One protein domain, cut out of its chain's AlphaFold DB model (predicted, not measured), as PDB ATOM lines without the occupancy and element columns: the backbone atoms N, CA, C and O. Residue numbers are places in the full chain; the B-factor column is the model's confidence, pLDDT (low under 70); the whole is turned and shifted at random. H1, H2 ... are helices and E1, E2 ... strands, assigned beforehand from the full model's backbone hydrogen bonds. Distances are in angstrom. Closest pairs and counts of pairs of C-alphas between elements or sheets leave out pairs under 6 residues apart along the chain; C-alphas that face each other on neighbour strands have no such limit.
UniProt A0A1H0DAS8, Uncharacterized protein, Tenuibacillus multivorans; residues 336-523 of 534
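This is residues 336 to 523 of the 534 residues of an uncharacterized protein of Tenuibacillus multivorans (UniProt A0A1H0DAS8). Two lobes stand end to end along the longest axis: in one, the hairpin E1 and E2 packs on H2, H4 crosses H2, and H1 and H3 complete the lobe; in the other, H6 and H10 run side by side, H8 crosses both, and H7 and H9 pack near the two ends of H8. Short H5 lies between the lobes. The printed part has 188 residues, with two antiparallel strands followed by ten named helices, and is mostly helix. It is compact, with a radius of gyration of the C-alphas of 18.6 A and spans of 56 by 40 by 29 A.

E1, residues 336 to 342, begins at C-alpha 336 (241.360, 140.675, 139.860) and is 17.0 A long; E2, residues 359 to 365, is 19.1 A long. H1 is residues 369 to 374, H2 379 to 396 at 25.8 A, H3 403 to 409, H4 414 to 428 at 21.1 A and H5 435 to 438. H6 is residues 445 to 456 at 16.9 A, H7 461 to 466 and H9 495 to 502. H8, residues 472 to 490, is the longest helix at 26.8 A. H10, residues 506 to 519, is 20.3 A long and ends at C-alpha 519 (208.980, 131.769, 109.765).

E1 and E2 form an antiparallel hairpin at 143 degrees, with N 336 and O 364 2.7 A apart and N 362 and O 338 2.8 A apart. Residues 341 to 342 of E1 also pair, antiparallel, with residues 399 to 400. The closest C-alphas of E2 and H2 are Leu 364 and Leu 390, 6.0 A. H2 touches H4 about perpendicular, at 82 degrees (Gln 384 and Arg 420, C-alphas 5.5 A). H1 and H2, a helical hairpin, only just touch, with 3 pairs of C-alphas within 8 A. H3 touches H4 (Gly 407 and Thr 414, C-alphas 5.5 A). H5 touches no helix. H4 and H6 are near each other. H6 touches H10 at a shallow tilt of 29 degrees, the same way (Val 445 and Val 508, C-alphas 6.7 A). H8 touches H6 and H10, about perpendicular at 77 degrees to each. H7 and H8 are a helical hairpin (Ala 465 and Leu 472, C-alphas 5.2 A). H9 touches H10 (Val 499 and Lys 506, C-alphas 5.9 A). Every O i to N i+4 pair is within hydrogen-bond range in H2, H3, H4, H6, H7, H8, H9 and H10, against 1 of 2 in H1; H5 is too short for such a pair.

The two C-alphas farthest apart, Leu 372 and Arg 491, are 57.5 A from each other. The printed part has no cut. E1 to E2 is a long link, residues 343 to 358. Mean pLDDT of the printed part is 75.0, and 48 residues are under 70, among them 345 to 361 and 367 to 377.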
ATOM      1  N   LEU A 336     242.124 140.027 138.801       72.44
ATOM      2  CA  LEU A 336     241.360 140.675 139.860       72.44
ATOM      3  C   LEU A 336     240.596 139.607 140.648       72.44
ATOM      4  O   LEU A 336     239.649 139.021 140.125       72.44
ATOM      5  N   THR A 337     240.943 139.422 141.919       68.69
ATOM      6  CA  THR A 337     240.141 138.626 142.856       68.69
ATOM      7  C   THR A 337     238.839 139.356 143.180       68.69
ATOM      8  O   THR A 337     238.857 140.509 143.629       68.69
ATOM      9  N   TRP A 338     237.704 138.690 142.976       71.88
ATOM     10  CA  TRP A 338     236.368 139.254 143.149       71.88
ATOM     11  C   TRP A 338     235.417 138.281 143.849       71.88
ATOM     12  O   TRP A 338     235.522 137.070 143.699       71.88
ATOM     13  N   VAL A 339     234.443 138.810 144.589       66.88
ATOM     14  CA  VAL A 339     233.355 138.018 145.180       66.88
ATOM     15  C   VAL A 339     232.049 138.428 144.517       66.88
ATOM     16  O   VAL A 339     231.681 139.601 144.541       66.88
ATOM     17  N   THR A 340     231.355 137.466 143.916       76.94
ATOM     18  CA  THR A 340     230.081 137.682 143.221       76.94
ATOM     19  C   THR A 340     229.031 136.647 143.631       76.94
ATOM     20  O   THR A 340     229.235 135.871 144.557       76.94
ATOM     21  N   THR A 341     227.865 136.640 142.985       79.44
ATOM     22  CA  THR A 341     226.801 135.662 143.260       79.44
ATOM     23  C   THR A 341     227.156 134.292 142.677       79.44
ATOM     24  O   THR A 341     227.526 134.220 141.515       79.44
ATOM     25  N   SER A 342     226.992 133.202 143.429       77.12
ATOM     26  CA  SER A 342     227.194 131.836 142.917       77.12
ATOM     27  C   SER A 342     226.135 131.443 141.875       77.12
ATOM     28  O   SER A 342     224.967 131.833 141.989       77.12
ATOM     29  N   CYS A 343     226.520 130.639 140.882       77.94
ATOM     30  CA  CYS A 343     225.614 130.053 139.894       77.94
ATOM     31  C   CYS A 343     224.720 128.939 140.453       77.94
ATOM     32  O   CYS A 343     223.755 128.564 139.796       77.94
ATOM     33  N   GLU A 344     225.009 128.433 141.653       71.94
ATOM     34  CA  GLU A 344     224.172 127.442 142.344       71.94
ATOM     35  C   GLU A 344     222.893 128.049 142.937       71.94
ATOM     36  O   GLU A 344     222.000 127.324 143.371       71.94
ATOM     37  N   ASN A 345     222.791 129.379 142.978       69.19
ATOM     38  CA  ASN A 345     221.587 130.033 143.468       69.19
ATOM     39  C   ASN A 345     220.409 129.804 142.514       69.19
ATOM     40  O   ASN A 345     220.529 129.938 141.298       69.19
ATOM     41  N   GLU A 346     219.238 129.542 143.085       67.00
ATOM     42  CA  GLU A 346     217.993 129.467 142.329       67.00
ATOM     43  C   GLU A 346     217.437 130.859 141.990       67.00
ATOM     44  O   GLU A 346     217.899 131.902 142.469       67.00
ATOM     45  N   LYS A 347     216.385 130.877 141.162       65.31
ATOM     46  CA  LYS A 347     215.623 132.094 140.879       65.31
ATOM     47  C   LYS A 347     215.120 132.705 142.197       65.31
ATOM     48  O   LYS A 347     214.478 132.002 142.979       65.31
ATOM     49  N   PRO A 348     215.344 134.008 142.436       63.50
ATOM     50  CA  PRO A 348     215.037 134.589 143.727       63.50
ATOM     51  C   PRO A 348     213.547 134.643 144.014       63.50
ATOM     52  O   PRO A 348     212.723 134.939 143.142       63.50
ATOM     53  N   LYS A 349     213.218 134.414 145.284       69.50
ATOM     54  CA  LYS A 349     211.867 134.603 145.808       69.50
ATOM     55  C   LYS A 349     211.607 136.096 146.012       69.50
ATOM     56  O   LYS A 349     212.525 136.886 146.239       69.50
ATOM     57  N   LEU A 350     210.342 136.500 145.913       54.00
ATOM     58  CA  LEU A 350     209.958 137.900 146.086       54.00
ATOM     59  C   LEU A 350     210.390 138.394 147.478       54.00
ATOM     60  O   LEU A 350     209.987 137.817 148.483       54.00
ATOM     61  N   GLY A 351     211.209 139.449 147.525       55.31
ATOM     62  CA  GLY A 351     211.719 140.032 148.773       55.31
ATOM     63  C   GLY A 351     213.011 139.414 149.329       55.31
ATOM     64  O   GLY A 351     213.462 139.857 150.381       55.31
ATOM     65  N   GLN A 352     213.623 138.441 148.642       63.88
ATOM     66  CA  GLN A 352     214.916 137.870 149.042       63.88
ATOM     67  C   GLN A 352     216.028 138.931 149.000       63.88
ATOM     68  O   GLN A 352     216.179 139.649 148.003       63.88
ATOM     69  N   ARG A 353     216.798 139.048 150.086       50.34
ATOM     70  CA  ARG A 353     217.862 140.048 150.235       50.34
ATOM     71  C   ARG A 353     219.115 139.564 149.506       50.34
ATOM     72  O   ARG A 353     219.316 138.372 149.304       50.34
ATOM     73  N   ILE A 354     219.976 140.496 149.092       55.22
ATOM     74  CA  ILE A 354     221.241 140.174 148.398       55.22
ATOM     75  C   ILE A 354     222.174 139.345 149.300       55.22
ATOM     76  O   ILE A 354     222.907 138.498 148.803       55.22
ATOM     77  N   GLU A 355     222.088 139.563 150.612       51.09
ATOM     78  CA  GLU A 355     222.809 138.830 151.662       51.09
ATOM     79  C   GLU A 355     222.415 137.343 151.732       51.09
ATOM     80  O   GLU A 355     223.200 136.532 152.205       51.09
ATOM     81  N   ASP A 356     221.235 136.976 151.218       56.72
ATOM     82  CA  ASP A 356     220.714 135.604 151.271       56.72
ATOM     83  C   ASP A 356     221.209 134.736 150.097       56.72
ATOM     84  O   ASP A 356     220.842 133.566 149.992       56.72
ATOM     85  N   TYR A 357     221.967 135.310 149.155       65.31
ATOM     86  CA  TYR A 357     222.535 134.561 148.035       65.31
ATOM     87  C   TYR A 357     223.862 133.941 148.454       65.31
ATOM     88  O   TYR A 357     224.723 134.624 149.006       65.31
ATOM     89  N   LYS A 358     224.084 132.681 148.073       67.75
ATOM     90  CA  LYS A 358     225.409 132.071 148.165       67.75
ATOM     91  C   LYS A 358     226.383 132.890 147.322       67.75
ATOM     92  O   LYS A 358     226.143 133.101 146.127       67.75
ATOM     93  N   ALA A 359     227.450 133.381 147.931       67.94
ATOM     94  CA  ALA A 359     228.506 134.081 147.219       67.94
ATOM     95  C   ALA A 359     229.513 133.080 146.639       67.94
ATOM     96  O   ALA A 359     229.645 131.963 147.128       67.94
ATOM     97  N   GLN A 360     230.213 133.489 145.589       64.06
ATOM     98  CA  GLN A 360     231.311 132.753 144.985       64.06
ATOM     99  C   GLN A 360     232.484 133.710 144.800       64.06
ATOM    100  O   GLN A 360     232.339 134.774 144.190       64.06
ATOM    101  N   ARG A 361     233.648 133.325 145.321       62.44
ATOM    102  CA  ARG A 361     234.915 133.978 144.998       62.44
ATOM    103  C   ARG A 361     235.390 133.485 143.631       62.44
ATOM    104  O   ARG A 361     235.341 132.287 143.363       62.44
ATOM    105  N   ILE A 362     235.834 134.417 142.800       72.44
ATOM    106  CA  ILE A 362     236.352 134.189 141.453       72.44
ATOM    107  C   ILE A 362     237.589 135.061 141.217       72.44
ATOM    108  O   ILE A 362     237.678 136.170 141.742       72.44
ATOM    109  N   ASP A 363     238.510 134.595 140.385       71.62
ATOM    110  CA  ASP A 363     239.691 135.337 139.952       71.62
ATOM    111  C   ASP A 363     239.552 135.676 138.466       71.62
ATOM    112  O   ASP A 363     239.452 134.807 137.599       71.62
ATOM    113  N   LEU A 364     239.480 136.969 138.166       77.69
ATOM    114  CA  LEU A 364     239.096 137.474 136.854       77.69
ATOM    115  C   LEU A 364     240.297 138.016 136.079       77.69
ATOM    116  O   LEU A 364     240.958 138.912 136.594       77.69
ATOM    117  N   PRO A 365     240.537 137.615 134.820       74.69
ATOM    118  CA  PRO A 365     241.591 138.198 133.992       74.69
ATOM    119  C   PRO A 365     241.200 139.609 133.540       74.69
ATOM    120  O   PRO A 365     240.658 139.820 132.447       74.69
ATOM    121  N   LEU A 366     241.429 140.601 134.402       77.12
ATOM    122  CA  LEU A 366     241.059 141.994 134.161       77.12
ATOM    123  C   LEU A 366     241.963 142.643 133.115       77.12
ATOM    124  O   LEU A 366     241.468 143.402 132.282       77.12
ATOM    125  N   ILE A 367     243.255 142.328 133.129       67.75
ATOM    126  CA  ILE A 367     244.250 142.829 132.181       67.75
ATOM    127  C   ILE A 367     245.006 141.630 131.603       67.75
ATOM    128  O   ILE A 367     245.647 140.898 132.346       67.75
ATOM    129  N   ASN A 368     244.944 141.435 130.286       63.56
ATOM    130  CA  ASN A 368     245.736 140.427 129.573       63.56
ATOM    131  C   ASN A 368     246.623 141.066 128.484       63.56
ATOM    132  O   ASN A 368     246.490 142.247 128.160       63.56
ATOM    133  N   GLU A 369     247.522 140.287 127.879       53.12
ATOM    134  CA  GLU A 369     248.375 140.778 126.784       53.12
ATOM    135  C   GLU A 369     247.576 141.238 125.552       53.12
ATOM    136  O   GLU A 369     248.009 142.118 124.805       53.12
ATOM    137  N   GLU A 370     246.387 140.675 125.328       57.72
ATOM    138  CA  GLU A 370     245.502 141.084 124.235       57.72
ATOM    139  C   GLU A 370     244.897 142.473 124.471       57.72
ATOM    140  O   GLU A 370     244.722 143.236 123.520       57.72
ATOM    141  N   ASP A 371     244.640 142.844 125.729       64.00
ATOM    142  CA  ASP A 371     244.165 144.174 126.101       64.00
ATOM    143  C   ASP A 371     245.205 145.227 125.754       64.00
ATOM    144  O   ASP A 371     244.819 146.295 125.278       64.00
ATOM    145  N   LEU A 372     246.499 144.906 125.912       57.59
ATOM    146  CA  LEU A 372     247.602 145.784 125.520       57.59
ATOM    147  C   LEU A 372     247.445 146.161 124.039       57.59
ATOM    148  O   LEU A 372     247.337 147.344 123.707       57.59
ATOM    149  N   LYS A 373     247.269 145.162 123.162       58.53
ATOM    150  CA  LYS A 373     247.072 145.363 121.711       58.53
ATOM    151  C   LYS A 373     245.855 146.246 121.395       58.53
ATOM    152  O   LYS A 373     245.832 146.917 120.362       58.53
ATOM    153  N   LEU A 374     244.861 146.278 122.284       59.88
ATOM    154  CA  LEU A 374     243.612 147.032 122.150       59.88
ATOM    155  C   LEU A 374     243.613 148.393 122.871       59.88
ATOM    156  O   LEU A 374     242.634 149.135 122.734       59.88
ATOM    157  N   VAL A 375     244.683 148.772 123.589       54.84
ATOM    158  CA  VAL A 375     244.772 150.033 124.367       54.84
ATOM    159  C   VAL A 375     244.487 151.271 123.511       54.84
ATOM    160  O   VAL A 375     243.885 152.223 124.003       54.84
ATOM    161  N   ASN A 376     244.862 151.240 122.229       47.16
ATOM    162  CA  ASN A 376     244.681 152.348 121.282       47.16
ATOM    163  C   ASN A 376     243.480 152.156 120.327       47.16
ATOM    164  O   ASN A 376     243.295 152.933 119.392       47.16
ATOM    165  N   GLY A 377     242.672 151.109 120.526       61.34
ATOM    166  CA  GLY A 377     241.477 150.832 119.730       61.34
ATOM    167  C   GLY A 377     240.262 151.664 120.152       61.34
ATOM    168  O   GLY A 377     240.265 152.380 121.154       61.34
ATOM    169  N   LYS A 378     239.150 151.549 119.410       71.19
ATOM    170  CA  LYS A 378     237.875 152.145 119.849       71.19
ATOM    171  C   LYS A 378     237.500 151.552 121.209       71.19
ATOM    172  O   LYS A 378     237.283 150.346 121.299       71.19
ATOM    173  N   SER A 379     237.315 152.405 122.226       71.75
ATOM    174  CA  SER A 379     236.924 151.974 123.584       71.75
ATOM    175  C   SER A 379     235.740 151.009 123.578       71.75
ATOM    176  O   SER A 379     235.703 150.119 124.408       71.75
ATOM    177  N   ALA A 380     234.799 151.145 122.640       77.31
ATOM    178  CA  ALA A 380     233.672 150.229 122.502       77.31
ATOM    179  C   ALA A 380     234.090 148.760 122.320       77.31
ATOM    180  O   ALA A 380     233.584 147.900 123.030       77.31
ATOM    181  N   ILE A 381     235.027 148.506 121.405       78.69
ATOM    182  CA  ILE A 381     235.483 147.160 121.037       78.69
ATOM    183  C   ILE A 381     236.271 146.552 122.196       78.69
ATOM    184  O   ILE A 381     236.020 145.423 122.598       78.69
ATOM    185  N   ARG A 382     237.177 147.336 122.785       77.75
ATOM    186  CA  ARG A 382     237.961 146.917 123.950       77.75
ATOM    187  C   ARG A 382     237.066 146.584 125.146       77.75
ATOM    188  O   ARG A 382     237.246 145.542 125.764       77.75
ATOM    189  N   ASP A 383     236.090 147.446 125.444       84.81
ATOM    190  CA  ASP A 383     235.132 147.206 126.524       84.81
ATOM    191  C   ASP A 383     234.347 145.905 126.246       84.81
ATOM    192  O   ASP A 383     234.181 145.092 127.143       84.81
ATOM    193  N   GLN A 384     233.912 145.664 125.002       85.81
ATOM    194  CA  GLN A 384     233.155 144.467 124.611       85.81
ATOM    195  C   GLN A 384     233.967 143.169 124.772       85.81
ATOM    196  O   GLN A 384     233.485 142.245 125.424       85.81
ATOM    197  N   VAL A 385     235.202 143.120 124.259       83.25
ATOM    198  CA  VAL A 385     236.105 141.958 124.401       83.25
ATOM    199  C   VAL A 385     236.354 141.639 125.877       83.25
ATOM    200  O   VAL A 385     236.192 140.497 126.308       83.25
ATOM    201  N   LYS A 386     236.666 142.664 126.677       86.38
ATOM    202  CA  LYS A 386     236.934 142.505 128.107       86.38
ATOM    203  C   LYS A 386     235.700 142.048 128.883       86.38
ATOM    204  O   LYS A 386     235.795 141.119 129.677       86.38
ATOM    205  N   ILE A 387     234.534 142.650 128.631       89.56
ATOM    206  CA  ILE A 387     233.269 142.257 129.271       89.56
ATOM    207  C   ILE A 387     232.987 140.769 129.038       89.56
ATOM    208  O   ILE A 387     232.676 140.055 129.987       89.56
ATOM    209  N   VAL A 388     233.115 140.298 127.797       87.69
ATOM    210  CA  VAL A 388     232.856 138.895 127.442       87.69
ATOM    211  C   VAL A 388     233.828 137.962 128.157       87.69
ATOM    212  O   VAL A 388     233.392 136.988 128.767       87.69
ATOM    213  N   ARG A 389     235.126 138.291 128.145       86.56
ATOM    214  CA  ARG A 389     236.161 137.519 128.842       86.56
ATOM    215  C   ARG A 389     235.869 137.395 130.339       86.56
ATOM    216  O   ARG A 389     235.889 136.290 130.870       86.56
ATOM    217  N   LEU A 390     235.559 138.513 131.000       88.56
ATOM    218  CA  LEU A 390     235.249 138.543 132.432       88.56
ATOM    219  C   LEU A 390     234.006 137.712 132.766       88.56
ATOM    220  O   LEU A 390     234.021 136.959 133.732       88.56
ATOM    221  N   ILE A 391     232.940 137.827 131.966       89.25
ATOM    222  CA  ILE A 391     231.702 137.070 132.193       89.25
ATOM    223  C   ILE A 391     231.939 135.565 132.039       89.25
ATOM    224  O   ILE A 391     231.487 134.796 132.883       89.25
ATOM    225  N   ASN A 392     232.639 135.145 130.985       84.88
ATOM    226  CA  ASN A 392     232.889 133.726 130.740       84.88
ATOM    227  C   ASN A 392     233.807 133.134 131.817       84.88
ATOM    228  O   ASN A 392     233.467 132.110 132.399       84.88
ATOM    229  N   SER A 393     234.893 133.833 132.164       81.62
ATOM    230  CA  SER A 393     235.804 133.420 133.239       81.62
ATOM    231  C   SER A 393     235.100 133.326 134.593       81.62
ATOM    232  O   SER A 393     235.363 132.401 135.354       81.62
ATOM    233  N   ALA A 394     234.204 134.270 134.908       83.69
ATOM    234  CA  ALA A 394     233.402 134.203 136.127       83.69
ATOM    235  C   ALA A 394     232.541 132.940 136.146       83.69
ATOM    236  O   ALA A 394     232.510 132.225 137.144       83.69
ATOM    237  N   PHE A 395     231.858 132.668 135.034       83.81
ATOM    238  CA  PHE A 395     230.922 131.560 134.932       83.81
ATOM    239  C   PHE A 395     231.611 130.195 135.013       83.81
ATOM    240  O   PHE A 395     231.106 129.307 135.693       83.81
ATOM    241  N   GLU A 396     232.785 130.041 134.393       76.12
ATOM    242  CA  GLU A 396     233.614 128.830 134.502       76.12
ATOM    243  C   GLU A 396     233.999 128.506 135.954       76.12
ATOM    244  O   GLU A 396     234.102 127.339 136.322       76.12
ATOM    245  N   GLN A 397     234.139 129.532 136.797       75.75
ATOM    246  CA  GLN A 397     234.447 129.413 138.227       75.75
ATOM    247  C   GLN A 397     233.188 129.384 139.115       75.75
ATOM    248  O   GLN A 397     233.273 129.501 140.337       75.75
ATOM    249  N   GLY A 398     232.002 129.264 138.512       77.00
ATOM    250  CA  GLY A 398     230.721 129.209 139.214       77.00
ATOM    251  C   GLY A 398     230.197 130.560 139.718       77.00
ATOM    252  O   GLY A 398     229.312 130.598 140.573       77.00
ATOM    253  N   GLY A 399     230.729 131.680 139.225       80.50
ATOM    254  CA  GLY A 399     230.313 133.041 139.569       80.50
ATOM    255  C   GLY A 399     229.415 133.697 138.513       80.50
ATOM    256  O   GLY A 399     229.598 133.536 137.309       80.50
ATOM    257  N   LEU A 400     228.446 134.496 138.961       82.94
ATOM    258  CA  LEU A 400     227.487 135.229 138.137       82.94
ATOM    259  C   LEU A 400     227.627 136.738 138.323       82.94
ATOM    260  O   LEU A 400     227.005 137.328 139.210       82.94
ATOM    261  N   LEU A 401     228.359 137.374 137.408       86.06
ATOM    262  CA  LEU A 401     228.545 138.823 137.414       86.06
ATOM    263  C   LEU A 401     227.259 139.589 137.073       86.06
ATOM    264  O   LEU A 401     226.478 139.231 136.181       86.06
ATOM    265  N   THR A 402     227.069 140.711 137.758       84.25
ATOM    266  CA  THR A 402     226.050 141.727 137.483       84.25
ATOM    267  C   THR A 402     226.592 142.845 136.591       84.25
ATOM    268  O   THR A 402     227.793 143.104 136.514       84.25
ATOM    269  N   LEU A 403     225.685 143.587 135.946       83.94
ATOM    270  CA  LEU A 403     226.047 144.773 135.154       83.94
ATOM    271  C   LEU A 403     226.720 145.868 136.000       83.94
ATOM    272  O   LEU A 403     227.487 146.674 135.469       83.94
ATOM    273  N   GLU A 404     226.404 145.922 137.296       75.94
ATOM    274  CA  GLU A 404     226.981 146.877 138.242       75.94
ATOM    275  C   GLU A 404     228.424 146.523 138.586       75.94
ATOM    276  O   GLU A 404     229.286 147.396 138.477       75.94
ATOM    277  N   GLU A 405     228.690 145.257 138.919       80.50
ATOM    278  CA  GLU A 405     230.039 144.746 139.193       80.50
ATOM    279  C   GLU A 405     230.944 144.927 137.977       80.50
ATOM    280  O   GLU A 405     231.989 145.562 138.082       80.50
ATOM    281  N   ILE A 406     230.496 144.493 136.792       87.38
ATOM    282  CA  ILE A 406     231.255 144.676 135.548       87.38
ATOM    283  C   ILE A 406     231.533 146.163 135.327       87.38
ATOM    284  O   ILE A 406     232.673 146.564 135.109       87.38
ATOM    285  N   GLY A 407     230.506 147.012 135.440       82.69
ATOM    286  CA  GLY A 407     230.660 148.454 135.277       82.69
ATOM    287  C   GLY A 407     231.630 149.080 136.278       82.69
ATOM    288  O   GLY A 407     232.257 150.092 135.953       82.69
ATOM    289  N   LEU A 408     231.749 148.531 137.485       76.44
ATOM    290  CA  LEU A 408     232.697 148.968 138.508       76.44
ATOM    291  C   LEU A 408     234.133 148.540 138.175       76.44
ATOM    292  O   LEU A 408     235.030 149.388 138.243       76.44
ATOM    293  N   MET A 409     234.320 147.293 137.731       81.56
ATOM    294  CA  MET A 409     235.610 146.741 137.300       81.56
ATOM    295  C   MET A 409     236.197 147.542 136.135       81.56
ATOM    296  O   MET A 409     237.306 148.057 136.241       81.56
ATOM    297  N   ILE A 410     235.411 147.757 135.075       84.44
ATOM    298  CA  ILE A 410     235.881 148.427 133.845       84.44
ATOM    299  C   ILE A 410     235.678 149.956 133.846       84.44
ATOM    300  O   ILE A 410     235.858 150.657 132.844       84.44
ATOM    301  N   ASN A 411     235.205 150.505 134.970       79.94
ATOM    302  CA  ASN A 411     234.866 151.921 135.135       79.94
ATOM    303  C   ASN A 411     233.960 152.482 134.008       79.94
ATOM    304  O   ASN A 411     234.233 153.519 133.391       79.94
ATOM    305  N   ARG A 412     232.856 151.786 133.716       84.06
ATOM    306  CA  ARG A 412     231.810 152.190 132.755       84.06
ATOM    307  C   ARG A 412     230.441 152.249 133.416       84.06
ATOM    308  O   ARG A 412     230.188 151.559 134.398       84.06
ATOM    309  N   SER A 413     229.532 153.072 132.887       79.88
ATOM    310  CA  SER A 413     228.147 153.100 133.380       79.88
ATOM    311  C   SER A 413     227.434 151.777 133.084       79.88
ATOM    312  O   SER A 413     227.711 151.143 132.066       79.88
ATOM    313  N   THR A 414     226.471 151.398 133.926       81.25
ATOM    314  CA  THR A 414     225.635 150.194 133.733       81.25
ATOM    315  C   THR A 414     224.946 150.193 132.368       81.25
ATOM    316  O   THR A 414     224.892 149.167 131.699       81.25
ATOM    317  N   MET A 415     224.509 151.367 131.903       80.25
ATOM    318  CA  MET A 415     223.940 151.559 130.565       80.25
ATOM    319  C   MET A 415     224.935 151.253 129.443       80.25
ATOM    320  O   MET A 415     224.561 150.654 128.441       80.25
ATOM    321  N   THR A 416     226.203 151.647 129.605       84.06
ATOM    322  CA  THR A 416     227.245 151.351 128.611       84.06
ATOM    323  C   THR A 416     227.522 149.856 128.571       84.06
ATOM    324  O   THR A 416     227.521 149.281 127.491       84.06
ATOM    325  N   VAL A 417     227.687 149.219 129.735       85.88
ATOM    326  CA  VAL A 417     227.901 147.766 129.837       85.88
ATOM    327  C   VAL A 417     226.735 147.001 129.208       85.88
ATOM    328  O   VAL A 417     226.956 146.142 128.362       85.88
ATOM    329  N   SER A 418     225.498 147.373 129.549       86.12
ATOM    330  CA  SER A 418     224.281 146.787 128.976       86.12
ATOM    331  C   SER A 418     224.260 146.891 127.448       86.12
ATOM    332  O   SER A 418     224.041 145.894 126.763       86.12
ATOM    333  N   LYS A 419     224.581 148.075 126.904       86.62
ATOM    334  CA  LYS A 419     224.664 148.295 125.456       86.62
ATOM    335  C   LYS A 419     225.712 147.394 124.793       86.62
ATOM    336  O   LYS A 419     225.400 146.776 123.784       86.62
ATOM    337  N   ARG A 420     226.920 147.280 125.365       88.00
ATOM    338  CA  ARG A 420     227.996 146.425 124.819       88.00
ATOM    339  C   ARG A 420     227.632 144.946 124.833       88.00
ATOM    340  O   ARG A 420     227.900 144.244 123.866       88.00
ATOM    341  N   ILE A 421     226.997 144.487 125.911       86.88
ATOM    342  CA  ILE A 421     226.501 143.111 126.017       86.88
ATOM    343  C   ILE A 421     225.433 142.852 124.956       86.88
ATOM    344  O   ILE A 421     225.472 141.821 124.294       86.88
ATOM    345  N   GLN A 422     224.495 143.782 124.764       83.06
ATOM    346  CA  GLN A 422     223.459 143.638 123.746       83.06
ATOM    347  C   GLN A 422     224.053 143.578 122.331       83.06
ATOM    348  O   GLN A 422     223.716 142.658 121.593       83.06
ATOM    349  N   GLU A 423     224.959 144.502 121.992       84.12
ATOM    350  CA  GLU A 423     225.668 144.528 120.703       84.12
ATOM    351  C   GLU A 423     226.383 143.188 120.438       84.12
ATOM    352  O   GLU A 423     226.173 142.583 119.389       84.12
ATOM    353  N   TYR A 424     227.134 142.662 121.416       83.62
ATOM    354  CA  TYR A 424     227.848 141.386 121.273       83.62
ATOM    355  C   TYR A 424     226.911 140.186 121.087       83.62
ATOM    356  O   TYR A 424     227.134 139.360 120.204       83.62
ATOM    357  N   GLN A 425     225.860 140.087 121.908       79.94
ATOM    358  CA  GLN A 425     224.903 138.978 121.850       79.94
ATOM    359  C   GLN A 425     224.112 138.964 120.533       79.94
ATOM    360  O   GLN A 425     223.820 137.891 120.011       79.94
ATOM    361  N   GLU A 426     223.764 140.133 119.984       76.25
ATOM    362  CA  GLU A 426     223.078 140.242 118.690       76.25
ATOM    363  C   GLU A 426     224.004 139.897 117.516       76.25
ATOM    364  O   GLU A 426     223.596 139.165 116.616       76.25
ATOM    365  N   GLU A 427     225.246 140.380 117.539       79.00
ATOM    366  CA  GLU A 427     226.245 140.114 116.498       79.00
ATOM    367  C   GLU A 427     226.621 138.628 116.426       79.00
ATOM    368  O   GLU A 427     226.640 138.040 115.346       79.00
ATOM    369  N   HIS A 428     226.862 138.000 117.579       75.56
ATOM    370  CA  HIS A 428     227.363 136.625 117.657       75.56
ATOM    371  C   HIS A 428     226.253 135.587 117.869       75.56
ATOM    372  O   HIS A 428     226.526 134.390 117.857       75.56
ATOM    373  N   GLN A 429     225.001 136.023 118.061       67.25
ATOM    374  CA  GLN A 429     223.846 135.156 118.346       67.25
ATOM    375  C   GLN A 429     224.072 134.233 119.561       67.25
ATOM    376  O   GLN A 429     223.621 133.087 119.589       67.25
ATOM    377  N   VAL A 430     224.767 134.745 120.581       69.25
ATOM    378  CA  VAL A 430     225.067 134.046 121.843       69.25
ATOM    379  C   VAL A 430     224.405 134.747 123.025       69.25
ATOM    380  O   VAL A 430     224.047 135.919 122.946       69.25
ATOM    381  N   ILE A 431     224.256 134.040 124.145       74.06
ATOM    382  CA  ILE A 431     223.741 134.599 125.402       74.06
ATOM    383  C   ILE A 431     224.851 134.523 126.445       74.06
ATOM    384  O   ILE A 431     225.322 133.438 126.770       74.06
ATOM    385  N   LEU A 432     225.251 135.676 126.982       81.50
ATOM    386  CA  LEU A 432     226.300 135.737 127.996       81.50
ATOM    387  C   LEU A 432     225.739 135.344 129.375       81.50
ATOM    388  O   LEU A 432     224.646 135.807 129.738       81.50
ATOM    389  N   PRO A 433     226.461 134.533 130.171       82.81
ATOM    390  CA  PRO A 433     225.998 134.031 131.466       82.81
ATOM    391  C   PRO A 433     226.095 135.060 132.613       82.81
ATOM    392  O   PRO A 433     226.646 134.801 133.674       82.81
ATOM    393  N   ILE A 434     225.507 136.244 132.431       84.56
ATOM    394  CA  ILE A 434     225.350 137.234 133.512       84.56
ATOM    395  C   ILE A 434     224.227 136.839 134.479       84.56
ATOM    396  O   ILE A 434     223.249 136.205 134.069       84.56
ATOM    397  N   LYS A 435     224.287 137.311 135.734       79.69
ATOM    398  CA  LYS A 435     223.282 137.018 136.781       79.69
ATOM    399  C   LYS A 435     221.840 137.219 136.307       79.69
ATOM    400  O   LYS A 435     220.981 136.377 136.540       79.69
ATOM    401  N   GLY A 436     221.576 138.324 135.607       74.81
ATOM    402  CA  GLY A 436     220.235 138.652 135.112       74.81
ATOM    403  C   GLY A 436     219.692 137.669 134.066       74.81
ATOM    404  O   GLY A 436     218.488 137.425 134.054       74.81
ATOM    405  N   ASN A 437     220.564 137.101 133.224       74.75
ATOM    406  CA  ASN A 437     220.195 136.101 132.218       74.75
ATOM    407  C   ASN A 437     220.041 134.714 132.854       74.75
ATOM    408  O   ASN A 437     219.082 134.019 132.547       74.75
ATOM    409  N   GLN A 438     220.959 134.330 133.745       72.75
ATOM    410  CA  GLN A 438     220.962 133.010 134.389       72.75
ATOM    411  C   GLN A 438     219.787 132.809 135.344       72.75
ATOM    412  O   GLN A 438     219.128 131.776 135.322       72.75
ATOM    413  N   LEU A 439     219.482 133.827 136.149       70.31
ATOM    414  CA  LEU A 439     218.422 133.754 137.152       70.31
ATOM    415  C   LEU A 439     217.076 134.311 136.646       70.31
ATOM    416  O   LEU A 439     216.123 134.405 137.421       70.31
ATOM    417  N   ASP A 440     216.979 134.698 135.365       63.91
ATOM    418  CA  ASP A 440     215.770 135.282 134.747       63.91
ATOM    419  C   ASP A 440     215.223 136.487 135.557       63.91
ATOM    420  O   ASP A 440     214.017 136.632 135.765       63.91
ATOM    421  N   ILE A 441     216.132 137.350 136.052       58.44
ATOM    422  CA  ILE A 441     215.841 138.546 136.889       58.44
ATOM    423  C   ILE A 441     215.806 139.832 136.031       58.44
ATOM    424  O   ILE A 441     215.769 140.951 136.531       58.44
ATOM    425  N   GLY A 442     215.816 139.715 134.704       54.88
ATOM    426  CA  GLY A 442     215.843 140.863 133.801       54.88
ATOM    427  C   GLY A 442     214.604 140.957 132.910       54.88
ATOM    428  O   GLY A 442     214.035 139.935 132.530       54.88
ATOM    429  N   PRO A 443     214.247 142.160 132.421       48.12
ATOM    430  CA  PRO A 443     213.308 142.324 131.309       48.12
ATOM    431  C   PRO A 443     213.909 141.852 129.964       48.12
ATOM    432  O   PRO A 443     213.531 142.361 128.911       48.12
ATOM    433  N   GLY A 444     214.876 140.926 129.984       51.53
ATOM    434  CA  GLY A 444     215.693 140.502 128.851       51.53
ATOM    435  C   GLY A 444     214.858 139.799 127.793       51.53
ATOM    436  O   GLY A 444     214.652 138.594 127.826       51.53
ATOM    437  N   VAL A 445     214.356 140.569 126.839       51.12
ATOM    438  CA  VAL A 445     213.573 140.052 125.715       51.12
ATOM    439  C   VAL A 445     214.465 139.307 124.699       51.12
ATOM    440  O   VAL A 445     213.990 138.469 123.941       51.12
ATOM    441  N   THR A 446     215.779 139.550 124.726       56.47
ATOM    442  CA  THR A 446     216.758 139.043 123.751       56.47
ATOM    443  C   THR A 446     217.040 137.545 123.870       56.47
ATOM    444  O   THR A 446     217.080 136.868 122.848       56.47
ATOM    445  N   HIS A 447     217.181 136.992 125.081       63.50
ATOM    446  CA  HIS A 447     217.467 135.558 125.226       63.50
ATOM    447  C   HIS A 447     216.244 134.686 124.891       63.50
ATOM    448  O   HIS A 447     216.394 133.642 124.263       63.50
ATOM    449  N   LYS A 448     215.020 135.155 125.196       70.06
ATOM    450  CA  LYS A 448     213.766 134.488 124.793       70.06
ATOM    451  C   LYS A 448     213.647 134.416 123.274       70.06
ATOM    452  O   LYS A 448     213.332 133.359 122.743       70.06
ATOM    453  N   ARG A 449     213.970 135.513 122.577       71.94
ATOM    454  CA  ARG A 449     214.004 135.549 121.109       71.94
ATOM    455  C   ARG A 449     214.975 134.511 120.541       71.94
ATOM    456  O   ARG A 449     214.567 133.727 119.696       71.94
ATOM    457  N   ILE A 450     216.215 134.464 121.040       72.44
ATOM    458  CA  ILE A 450     217.251 133.525 120.568       72.44
ATOM    459  C   ILE A 450     216.827 132.063 120.789       72.44
ATOM    460  O   ILE A 450     216.981 131.242 119.889       72.44
ATOM    461  N   ILE A 451     216.248 131.735 121.950       76.50
ATOM    462  CA  ILE A 451     215.754 130.380 122.261       76.50
ATOM    463  C   ILE A 451     214.670 129.946 121.270       76.50
ATOM    464  O   ILE A 451     214.742 128.847 120.724       76.50
ATOM    465  N   ILE A 452     213.683 130.810 121.019       80.75
ATOM    466  CA  ILE A 452     212.593 130.510 120.084       80.75
ATOM    467  C   ILE A 452     213.099 130.434 118.639       80.75
ATOM    468  O   ILE A 452     212.669 129.567 117.883       80.75
ATOM    469  N   GLU A 453     214.054 131.279 118.256       79.88
ATOM    470  CA  GLU A 453     214.642 131.267 116.914       79.88
ATOM    471  C   GLU A 453     215.494 130.006 116.663       79.88
ATOM    472  O   GLU A 453     215.489 129.467 115.558       79.88
ATOM    473  N   LEU A 454     216.172 129.471 117.687       80.00
ATOM    474  CA  LEU A 454     216.827 128.157 117.617       80.00
ATOM    475  C   LEU A 454     215.817 127.001 117.557       80.00
ATOM    476  O   LEU A 454     216.056 126.025 116.845       80.00
ATOM    477  N   TYR A 455     214.694 127.116 118.268       84.81
ATOM    478  CA  TYR A 455     213.612 126.130 118.229       84.81
ATOM    479  C   TYR A 455     212.950 126.055 116.845       84.81
ATOM    480  O   TYR A 455     212.791 124.963 116.307       84.81
ATOM    481  N   GLU A 456     212.656 127.192 116.207       84.69
ATOM    482  CA  GLU A 456     212.125 127.224 114.832       84.69
ATOM    483  C   GLU A 456     213.134 126.711 113.787       84.69
ATOM    484  O   GLU A 456     212.745 126.200 112.739       84.69
ATOM    485  N   LYS A 457     214.441 126.753 114.088       83.62
ATOM    486  CA  LYS A 457     215.504 126.089 113.305       83.62
ATOM    487  C   LYS A 457     215.629 124.580 113.582       83.62
ATOM    488  O   LYS A 457     216.593 123.965 113.139       83.62
ATOM    489  N   GLN A 458     214.676 123.990 114.307       81.88
ATOM    490  CA  GLN A 458     214.617 122.569 114.670       81.88
ATOM    491  C   GLN A 458     215.797 122.059 115.512       81.88
ATOM    492  O   GLN A 458     216.112 120.868 115.502       81.88
ATOM    493  N   VAL A 459     216.451 122.932 116.280       82.31
ATOM    494  CA  VAL A 459     217.433 122.484 117.276       82.31
ATOM    495  C   VAL A 459     216.684 121.829 118.443       82.31
ATOM    496  O   VAL A 459     215.675 122.351 118.916       82.31
ATOM    497  N   ALA A 460     217.154 120.678 118.926       82.06
ATOM    498  CA  ALA A 460     216.481 119.971 120.013       82.06
ATOM    499  C   ALA A 460     216.545 120.777 121.332       82.06
ATOM    500  O   ALA A 460     217.604 121.331 121.644       82.06
ATOM    501  N   PRO A 461     215.479 120.813 122.161       80.12
ATOM    502  CA  PRO A 461     215.467 121.566 123.420       80.12
ATOM    503  C   PRO A 461     216.643 121.288 124.376       80.12
ATOM    504  O   PRO A 461     217.129 122.244 124.976       80.12
ATOM    505  N   PRO A 462     217.171 120.050 124.505       78.00
ATOM    506  CA  PRO A 462     218.385 119.793 125.285       78.00
ATOM    507  C   PRO A 462     219.636 120.484 124.731       78.00
ATOM    508  O   PRO A 462     220.474 120.941 125.500       78.00
ATOM    509  N   ASP A 463     219.763 120.617 123.411       75.00
ATOM    510  CA  ASP A 463     220.892 121.307 122.779       75.00
ATOM    511  C   ASP A 463     220.695 122.831 122.778       75.00
ATOM    512  O   ASP A 463     221.660 123.587 122.915       75.00
ATOM    513  N   ILE A 464     219.435 123.286 122.750       73.19
ATOM    514  CA  ILE A 464     219.048 124.664 123.085       73.19
ATOM    515  C   ILE A 464     219.231 124.944 124.579       73.19
ATOM    516  O   ILE A 464     219.269 126.098 124.943       73.19
ATOM    517  N   ALA A 465     219.360 123.965 125.470       67.44
ATOM    518  CA  ALA A 465     219.700 124.218 126.876       67.44
ATOM    519  C   ALA A 465     221.223 124.263 127.114       67.44
ATOM    520  O   ALA A 465     221.681 124.755 128.140       67.44
ATOM    521  N   LYS A 466     222.017 123.756 126.159       67.06
ATOM    522  CA  LYS A 466     223.488 123.776 126.212       67.06
ATOM    523  C   LYS A 466     224.098 125.050 125.624       67.06
ATOM    524  O   LYS A 466     225.152 125.475 126.078       67.06
ATOM    525  N   ARG A 467     223.484 125.627 124.581       58.91
ATOM    526  CA  ARG A 467     224.022 126.782 123.826       58.91
ATOM    527  C   ARG A 467     223.793 128.150 124.497       58.91
ATOM    528  O   ARG A 467     224.718 128.952 124.524       58.91
ATOM    529  N   PRO A 468     222.612 128.450 125.052       54.81
ATOM    530  CA  PRO A 468     222.452 129.339 126.183       54.81
ATOM    531  C   PRO A 468     222.621 128.507 127.444       54.81
ATOM    532  O   PRO A 468     221.928 127.516 127.606       54.81
ATOM    533  N   HIS A 469     223.511 128.886 128.346       56.06
ATOM    534  CA  HIS A 469     223.594 128.263 129.664       56.06
ATOM    535  C   HIS A 469     222.251 128.462 130.399       56.06
ATOM    536  O   HIS A 469     222.060 129.464 131.071       56.06
ATOM    537  N   HIS A 470     221.249 127.619 130.174       62.91
ATOM    538  CA  HIS A 470     219.888 127.755 130.691       62.91
ATOM    539  C   HIS A 470     219.411 126.384 131.139       62.91
ATOM    540  O   HIS A 470     219.722 125.368 130.519       62.91
ATOM    541  N   SER A 471     218.595 126.347 132.191       65.19
ATOM    542  CA  SER A 471     217.957 125.093 132.569       65.19
ATOM    543  C   SER A 471     216.996 124.639 131.467       65.19
ATOM    544  O   SER A 471     216.273 125.439 130.861       65.19
ATOM    545  N   LEU A 472     216.952 123.327 131.230       73.69
ATOM    546  CA  LEU A 472     216.015 122.712 130.288       73.69
ATOM    547  C   LEU A 472     214.557 123.093 130.608       73.69
ATOM    548  O   LEU A 472     213.736 123.278 129.711       73.69
ATOM    549  N   GLU A 473     214.239 123.279 131.889       70.62
ATOM    550  CA  GLU A 473     212.930 123.747 132.340       70.62
ATOM    551  C   GLU A 473     212.597 125.166 131.866       70.62
ATOM    552  O   GLU A 473     211.465 125.423 131.448       70.62
ATOM    553  N   ALA A 474     213.561 126.091 131.911       67.69
ATOM    554  CA  ALA A 474     213.366 127.455 131.428       67.69
ATOM    555  C   ALA A 474     213.124 127.467 129.912       67.69
ATOM    556  O   ALA A 474     212.160 128.083 129.453       67.69
ATOM    557  N   VAL A 475     213.929 126.713 129.154       74.62
ATOM    558  CA  VAL A 475     213.774 126.547 127.698       74.62
ATOM    559  C   VAL A 475     212.382 126.008 127.354       74.62
ATOM    560  O   VAL A 475     211.654 126.619 126.569       74.62
ATOM    561  N   ASN A 476     211.955 124.926 128.010       79.31
ATOM    562  CA  ASN A 476     210.637 124.326 127.794       79.31
ATOM    563  C   ASN A 476     209.483 125.282 128.120       79.31
ATOM    564  O   ASN A 476     208.451 125.267 127.446       79.31
ATOM    565  N   ARG A 477     209.634 126.128 129.146       77.38
ATOM    566  CA  ARG A 477     208.633 127.140 129.505       77.38
ATOM    567  C   ARG A 477     208.462 128.173 128.394       77.38
ATOM    568  O   ARG A 477     207.327 128.465 128.023       77.38
ATOM    569  N   TYR A 478     209.563 128.685 127.843       78.00
ATOM    570  CA  TYR A 478     209.511 129.664 126.756       78.00
ATOM    571  C   TYR A 478     208.921 129.069 125.476       78.00
ATOM    572  O   TYR A 478     208.052 129.697 124.874       78.00
ATOM    573  N   ILE A 479     209.313 127.842 125.110       82.81
ATOM    574  CA  ILE A 479     208.749 127.131 123.951       82.81
ATOM    575  C   ILE A 479     207.234 126.949 124.118       82.81
ATOM    576  O   ILE A 479     206.473 127.272 123.208       82.81
ATOM    577  N   LYS A 480     206.766 126.515 125.299       83.62
ATOM    578  CA  LYS A 480     205.325 126.382 125.585       83.62
ATOM    579  C   LYS A 480     204.572 127.706 125.460       83.62
ATOM    580  O   LYS A 480     203.458 127.722 124.944       83.62
ATOM    581  N   ASP A 481     205.144 128.800 125.956       80.56
ATOM    582  CA  ASP A 481     204.528 130.125 125.843       80.56
ATOM    583  C   ASP A 481     204.433 130.583 124.381       80.56
ATOM    584  O   ASP A 481     203.414 131.136 123.972       80.56
ATOM    585  N   TYR A 482     205.471 130.328 123.588       85.00
ATOM    586  CA  TYR A 482     205.496 130.664 122.168       85.00
ATOM    587  C   TYR A 482     204.501 129.828 121.346       85.00
ATOM    588  O   TYR A 482     203.745 130.394 120.561       85.00
ATOM    589  N   GLU A 483     204.410 128.515 121.581       84.00
ATOM    590  CA  GLU A 483     203.427 127.638 120.920       84.00
ATOM    591  C   GLU A 483     201.980 128.047 121.230       84.00
ATOM    592  O   GLU A 483     201.120 128.032 120.348       84.00
ATOM    593  N   LYS A 484     201.701 128.497 122.462       84.31
ATOM    594  CA  LYS A 484     200.389 129.069 122.810       84.31
ATOM    595  C   LYS A 484     200.076 130.304 121.970       84.31
ATOM    596  O   LYS A 484     198.971 130.412 121.450       84.31
ATOM    597  N   VAL A 485     201.034 131.219 121.814       84.50
ATOM    598  CA  VAL A 485     200.844 132.415 120.980       84.50
ATOM    599  C   VAL A 485     200.669 132.028 119.510       84.50
ATOM    600  O   VAL A 485     199.709 132.470 118.889       84.50
ATOM    601  N   LYS A 486     201.495 131.121 118.977       84.69
ATOM    602  CA  LYS A 486     201.372 130.575 117.613       84.69
ATOM    603  C   LYS A 486     199.992 129.970 117.344       84.69
ATOM    604  O   LYS A 486     199.421 130.178 116.276       84.69
ATOM    605  N   PHE A 487     199.430 129.249 118.313       84.62
ATOM    606  CA  PHE A 487     198.081 128.695 118.227       84.62
ATOM    607  C   PHE A 487     196.991 129.776 118.183       84.62
ATOM    608  O   PHE A 487     196.065 129.669 117.380       84.62
ATOM    609  N   LEU A 488     197.091 130.815 119.018       84.06
ATOM    610  CA  LEU A 488     196.111 131.906 119.051       84.06
ATOM    611  C   LEU A 488     196.142 132.735 117.759       84.06
ATOM    612  O   LEU A 488     195.087 133.046 117.211       84.06
ATOM    613  N   VAL A 489     197.336 132.996 117.222       83.50
ATOM    614  CA  VAL A 489     197.522 133.676 115.928       83.50
ATOM    615  C   VAL A 489     196.916 132.859 114.789       83.50
ATOM    616  O   VAL A 489     196.170 133.393 113.977       83.50
ATOM    617  N   ARG A 490     197.128 131.535 114.770       82.31
ATOM    618  CA  ARG A 490     196.485 130.627 113.798       82.31
ATOM    619  C   ARG A 490     194.957 130.660 113.843       82.31
ATOM    620  O   ARG A 490     194.318 130.338 112.848       82.31
ATOM    621  N   ARG A 491     194.368 131.008 114.989       82.19
ATOM    622  CA  ARG A 491     192.916 131.166 115.149       82.19
ATOM    623  C   ARG A 491     192.406 132.556 114.768       82.19
ATOM    624  O   ARG A 491     191.208 132.786 114.890       82.19
ATOM    625  N   GLY A 492     193.278 133.449 114.297       80.31
ATOM    626  CA  GLY A 492     192.913 134.806 113.892       80.31
ATOM    627  C   GLY A 492     192.559 135.718 115.067       80.31
ATOM    628  O   GLY A 492     191.791 136.657 114.893       80.31
ATOM    629  N   ILE A 493     193.061 135.422 116.270       82.88
ATOM    630  CA  ILE A 493     192.827 136.256 117.455       82.88
ATOM    631  C   ILE A 493     193.744 137.479 117.387       82.88
ATOM    632  O   ILE A 493     194.934 137.344 117.091       82.88
ATOM    633  N   ASP A 494     193.194 138.658 117.682       82.12
ATOM    634  CA  ASP A 494     193.940 139.911 117.633       82.12
ATOM    635  C   ASP A 494     195.058 139.983 118.690       82.12
ATOM    636  O   ASP A 494     195.021 139.358 119.753       82.12
ATOM    637  N   THR A 495     196.080 140.784 118.395       78.06
ATOM    638  CA  THR A 495     197.263 140.957 119.241       78.06
ATOM    639  C   THR A 495     196.917 141.457 120.645       78.06
ATOM    640  O   THR A 495     197.534 141.000 121.613       78.06
ATOM    641  N   ASP A 496     195.954 142.373 120.788       79.25
ATOM    642  CA  ASP A 496     195.567 142.904 122.099       79.25
ATOM    643  C   ASP A 496     194.766 141.873 122.920       79.25
ATOM    644  O   ASP A 496     194.974 141.752 124.132       79.25
ATOM    645  N   ASP A 497     193.979 141.021 122.262       80.00
ATOM    646  CA  ASP A 497     193.295 139.893 122.906       80.00
ATOM    647  C   ASP A 497     194.282 138.803 123.343       80.00
ATOM    648  O   ASP A 497     194.151 138.228 124.426       80.00
ATOM    649  N   ILE A 498     195.340 138.555 122.562       82.31
ATOM    650  CA  ILE A 498     196.419 137.630 122.943       82.31
ATOM    651  C   ILE A 498     197.134 138.120 124.213       82.31
ATOM    652  O   ILE A 498     197.467 137.304 125.080       82.31
ATOM    653  N   VAL A 499     197.356 139.433 124.369       82.62
ATOM    654  CA  VAL A 499     197.924 140.024 125.601       82.62
ATOM    655  C   VAL A 499     197.051 139.696 126.804       82.62
ATOM    656  O   VAL A 499     197.568 139.248 127.833       82.62
ATOM    657  N   HIS A 500     195.737 139.859 126.659       77.50
ATOM    658  CA  HIS A 500     194.784 139.600 127.728       77.50
ATOM    659  C   HIS A 500     194.691 138.104 128.074       77.50
ATOM    660  O   HIS A 500     194.837 137.729 129.237       77.50
ATOM    661  N   LEU A 501     194.543 137.238 127.068       78.69
ATOM    662  CA  LEU A 501     194.365 135.792 127.235       78.69
ATOM    663  C   LEU A 501     195.605 135.083 127.786       78.69
ATOM    664  O   LEU A 501     195.494 134.085 128.499       78.69
ATOM    665  N   THR A 502     196.800 135.569 127.449       76.19
ATOM    666  CA  THR A 502     198.056 134.943 127.891       76.19
ATOM    667  C   THR A 502     198.617 135.552 129.177       76.19
ATOM    668  O   THR A 502     199.523 134.966 129.776       76.19
ATOM    669  N   GLY A 503     198.125 136.725 129.600       74.19
ATOM    670  CA  GLY A 503     198.664 137.478 130.737       74.19
ATOM    671  C   GLY A 503     200.120 137.926 130.539       74.19
ATOM    672  O   GLY A 503     200.836 138.183 131.509       74.19
ATOM    673  N   ARG A 504     200.608 137.962 129.291       74.00
ATOM    674  CA  ARG A 504     201.993 138.319 128.951       74.00
ATOM    675  C   ARG A 504     202.091 139.782 128.536       74.00
ATOM    676  O   ARG A 504     201.196 140.336 127.916       74.00
ATOM    677  N   GLY A 505     203.222 140.418 128.839       73.50
ATOM    678  CA  GLY A 505     203.444 141.819 128.476       73.50
ATOM    679  C   GLY A 505     203.463 142.040 126.956       73.50
ATOM    680  O   GLY A 505     204.123 141.299 126.228       73.50
ATOM    681  N   LYS A 506     202.821 143.121 126.495       76.44
ATOM    682  CA  LYS A 506     202.677 143.519 125.077       76.44
ATOM    683  C   LYS A 506     203.983 143.477 124.266       76.44
ATOM    684  O   LYS A 506     203.987 143.091 123.101       76.44
ATOM    685  N   LYS A 507     205.120 143.795 124.895       73.38
ATOM    686  CA  LYS A 507     206.452 143.752 124.262       73.38
ATOM    687  C   LYS A 507     206.915 142.332 123.898       73.38
ATOM    688  O   LYS A 507     207.579 142.168 122.883       73.38
ATOM    689  N   VAL A 508     206.577 141.322 124.706       71.19
ATOM    690  CA  VAL A 508     206.946 139.915 124.455       71.19
ATOM    691  C   VAL A 508     206.127 139.353 123.297       71.19
ATOM    692  O   VAL A 508     206.680 138.726 122.401       71.19
ATOM    693  N   ILE A 509     204.825 139.644 123.275       80.06
ATOM    694  CA  ILE A 509     203.925 139.185 122.210       80.06
ATOM    695  C   ILE A 509     204.320 139.788 120.866       80.06
ATOM    696  O   ILE A 509     204.438 139.051 119.894       80.06
ATOM    697  N   LYS A 510     204.639 141.088 120.819       81.00
ATOM    698  CA  LYS A 510     205.134 141.726 119.591       81.00
ATOM    699  C   LYS A 510     206.374 141.021 119.023       81.00
ATOM    700  O   LYS A 510     206.471 140.842 117.817       81.00
ATOM    701  N   GLN A 511     207.288 140.564 119.878       75.12
ATOM    702  CA  GLN A 511     208.462 139.816 119.421       75.12
ATOM    703  C   GLN A 511     208.128 138.417 118.913       75.12
ATOM    704  O   GLN A 511     208.691 137.992 117.912       75.12
ATOM    705  N   TYR A 512     207.211 137.699 119.563       82.75
ATOM    706  CA  TYR A 512     206.752 136.409 119.045       82.75
ATOM    707  C   TYR A 512     206.054 136.565 117.692       82.75
ATOM    708  O   TYR A 512     206.290 135.747 116.809       82.75
ATOM    709  N   MET A 513     205.291 137.643 117.489       79.81
ATOM    710  CA  MET A 513     204.703 137.983 116.188       79.81
ATOM    711  C   MET A 513     205.771 138.262 115.125       79.81
ATOM    712  O   MET A 513     205.660 137.765 114.012       79.81
ATOM    713  N   GLU A 514     206.836 139.000 115.461       81.94
ATOM    714  CA  GLU A 514     207.961 139.242 114.541       81.94
ATOM    715  C   GLU A 514     208.656 137.936 114.114       81.94
ATOM    716  O   GLU A 514     208.996 137.778 112.940       81.94
ATOM    717  N   ILE A 515     208.846 136.987 115.039       82.00
ATOM    718  CA  ILE A 515     209.407 135.661 114.730       82.00
ATOM    719  C   ILE A 515     208.427 134.853 113.865       82.00
ATOM    720  O   ILE A 515     208.827 134.289 112.849       82.00
ATOM    721  N   LEU A 516     207.142 134.823 114.232       84.44
ATOM    722  CA  LEU A 516     206.111 134.099 113.488       84.44
ATOM    723  C   LEU A 516     205.964 134.624 112.063       84.44
ATOM    724  O   LEU A 516     205.879 133.817 111.148       84.44
ATOM    725  N   ASN A 517     205.993 135.939 111.858       81.81
ATOM    726  CA  ASN A 517     205.914 136.535 110.526       81.81
ATOM    727  C   ASN A 517     207.130 136.159 109.659       81.81
ATOM    728  O   ASN A 517     207.008 135.949 108.457       81.81
ATOM    729  N   ARG A 518     208.312 136.004 110.271       82.25
ATOM    730  CA  ARG A 518     209.531 135.574 109.569       82.25
ATOM    731  C   ARG A 518     209.486 134.103 109.147       82.25
ATOM    732  O   ARG A 518     209.959 133.780 108.064       82.25
ATOM    733  N   HIS A 519     208.970 133.220 110.001       82.25
ATOM    734  CA  HIS A 519     208.980 131.769 109.765       82.25
ATOM    735  C   HIS A 519     207.689 131.231 109.122       82.25
ATOM    736  O   HIS A 519     207.726 130.204 108.451       82.25
ATOM    737  N   TYR A 520     206.562 131.921 109.302       83.88
ATOM    738  CA  TYR A 520     205.234 131.551 108.800       83.88
ATOM    739  C   TYR A 520     204.476 132.787 108.270       83.88
ATOM    740  O   TYR A 520     203.428 133.141 108.815       83.88
ATOM    741  N   PRO A 521     204.966 133.443 107.202       77.25
ATOM    742  CA  PRO A 521     204.323 134.636 106.637       77.25
ATOM    743  C   PRO A 521     202.864 134.388 106.210       77.25
ATOM    744  O   PRO A 521     202.015 135.250 106.401       77.25
ATOM    745  N   ALA A 522     202.535 133.168 105.770       74.56
ATOM    746  CA  ALA A 522     201.178 132.757 105.389       74.56
ATOM    747  C   ALA A 522     200.137 132.811 106.530       74.56
ATOM    748  O   ALA A 522     198.943 132.715 106.275       74.56
ATOM    749  N   LEU A 523     200.558 132.940 107.796       71.38
ATOM    750  CA  LEU A 523     199.634 133.155 108.921       71.38
ATOM    751  C   LEU A 523     199.128 134.601 109.013       71.38
ATOM    752  O   LEU A 523     198.213 134.864 109.789       71.38
TER     753      LEU A 523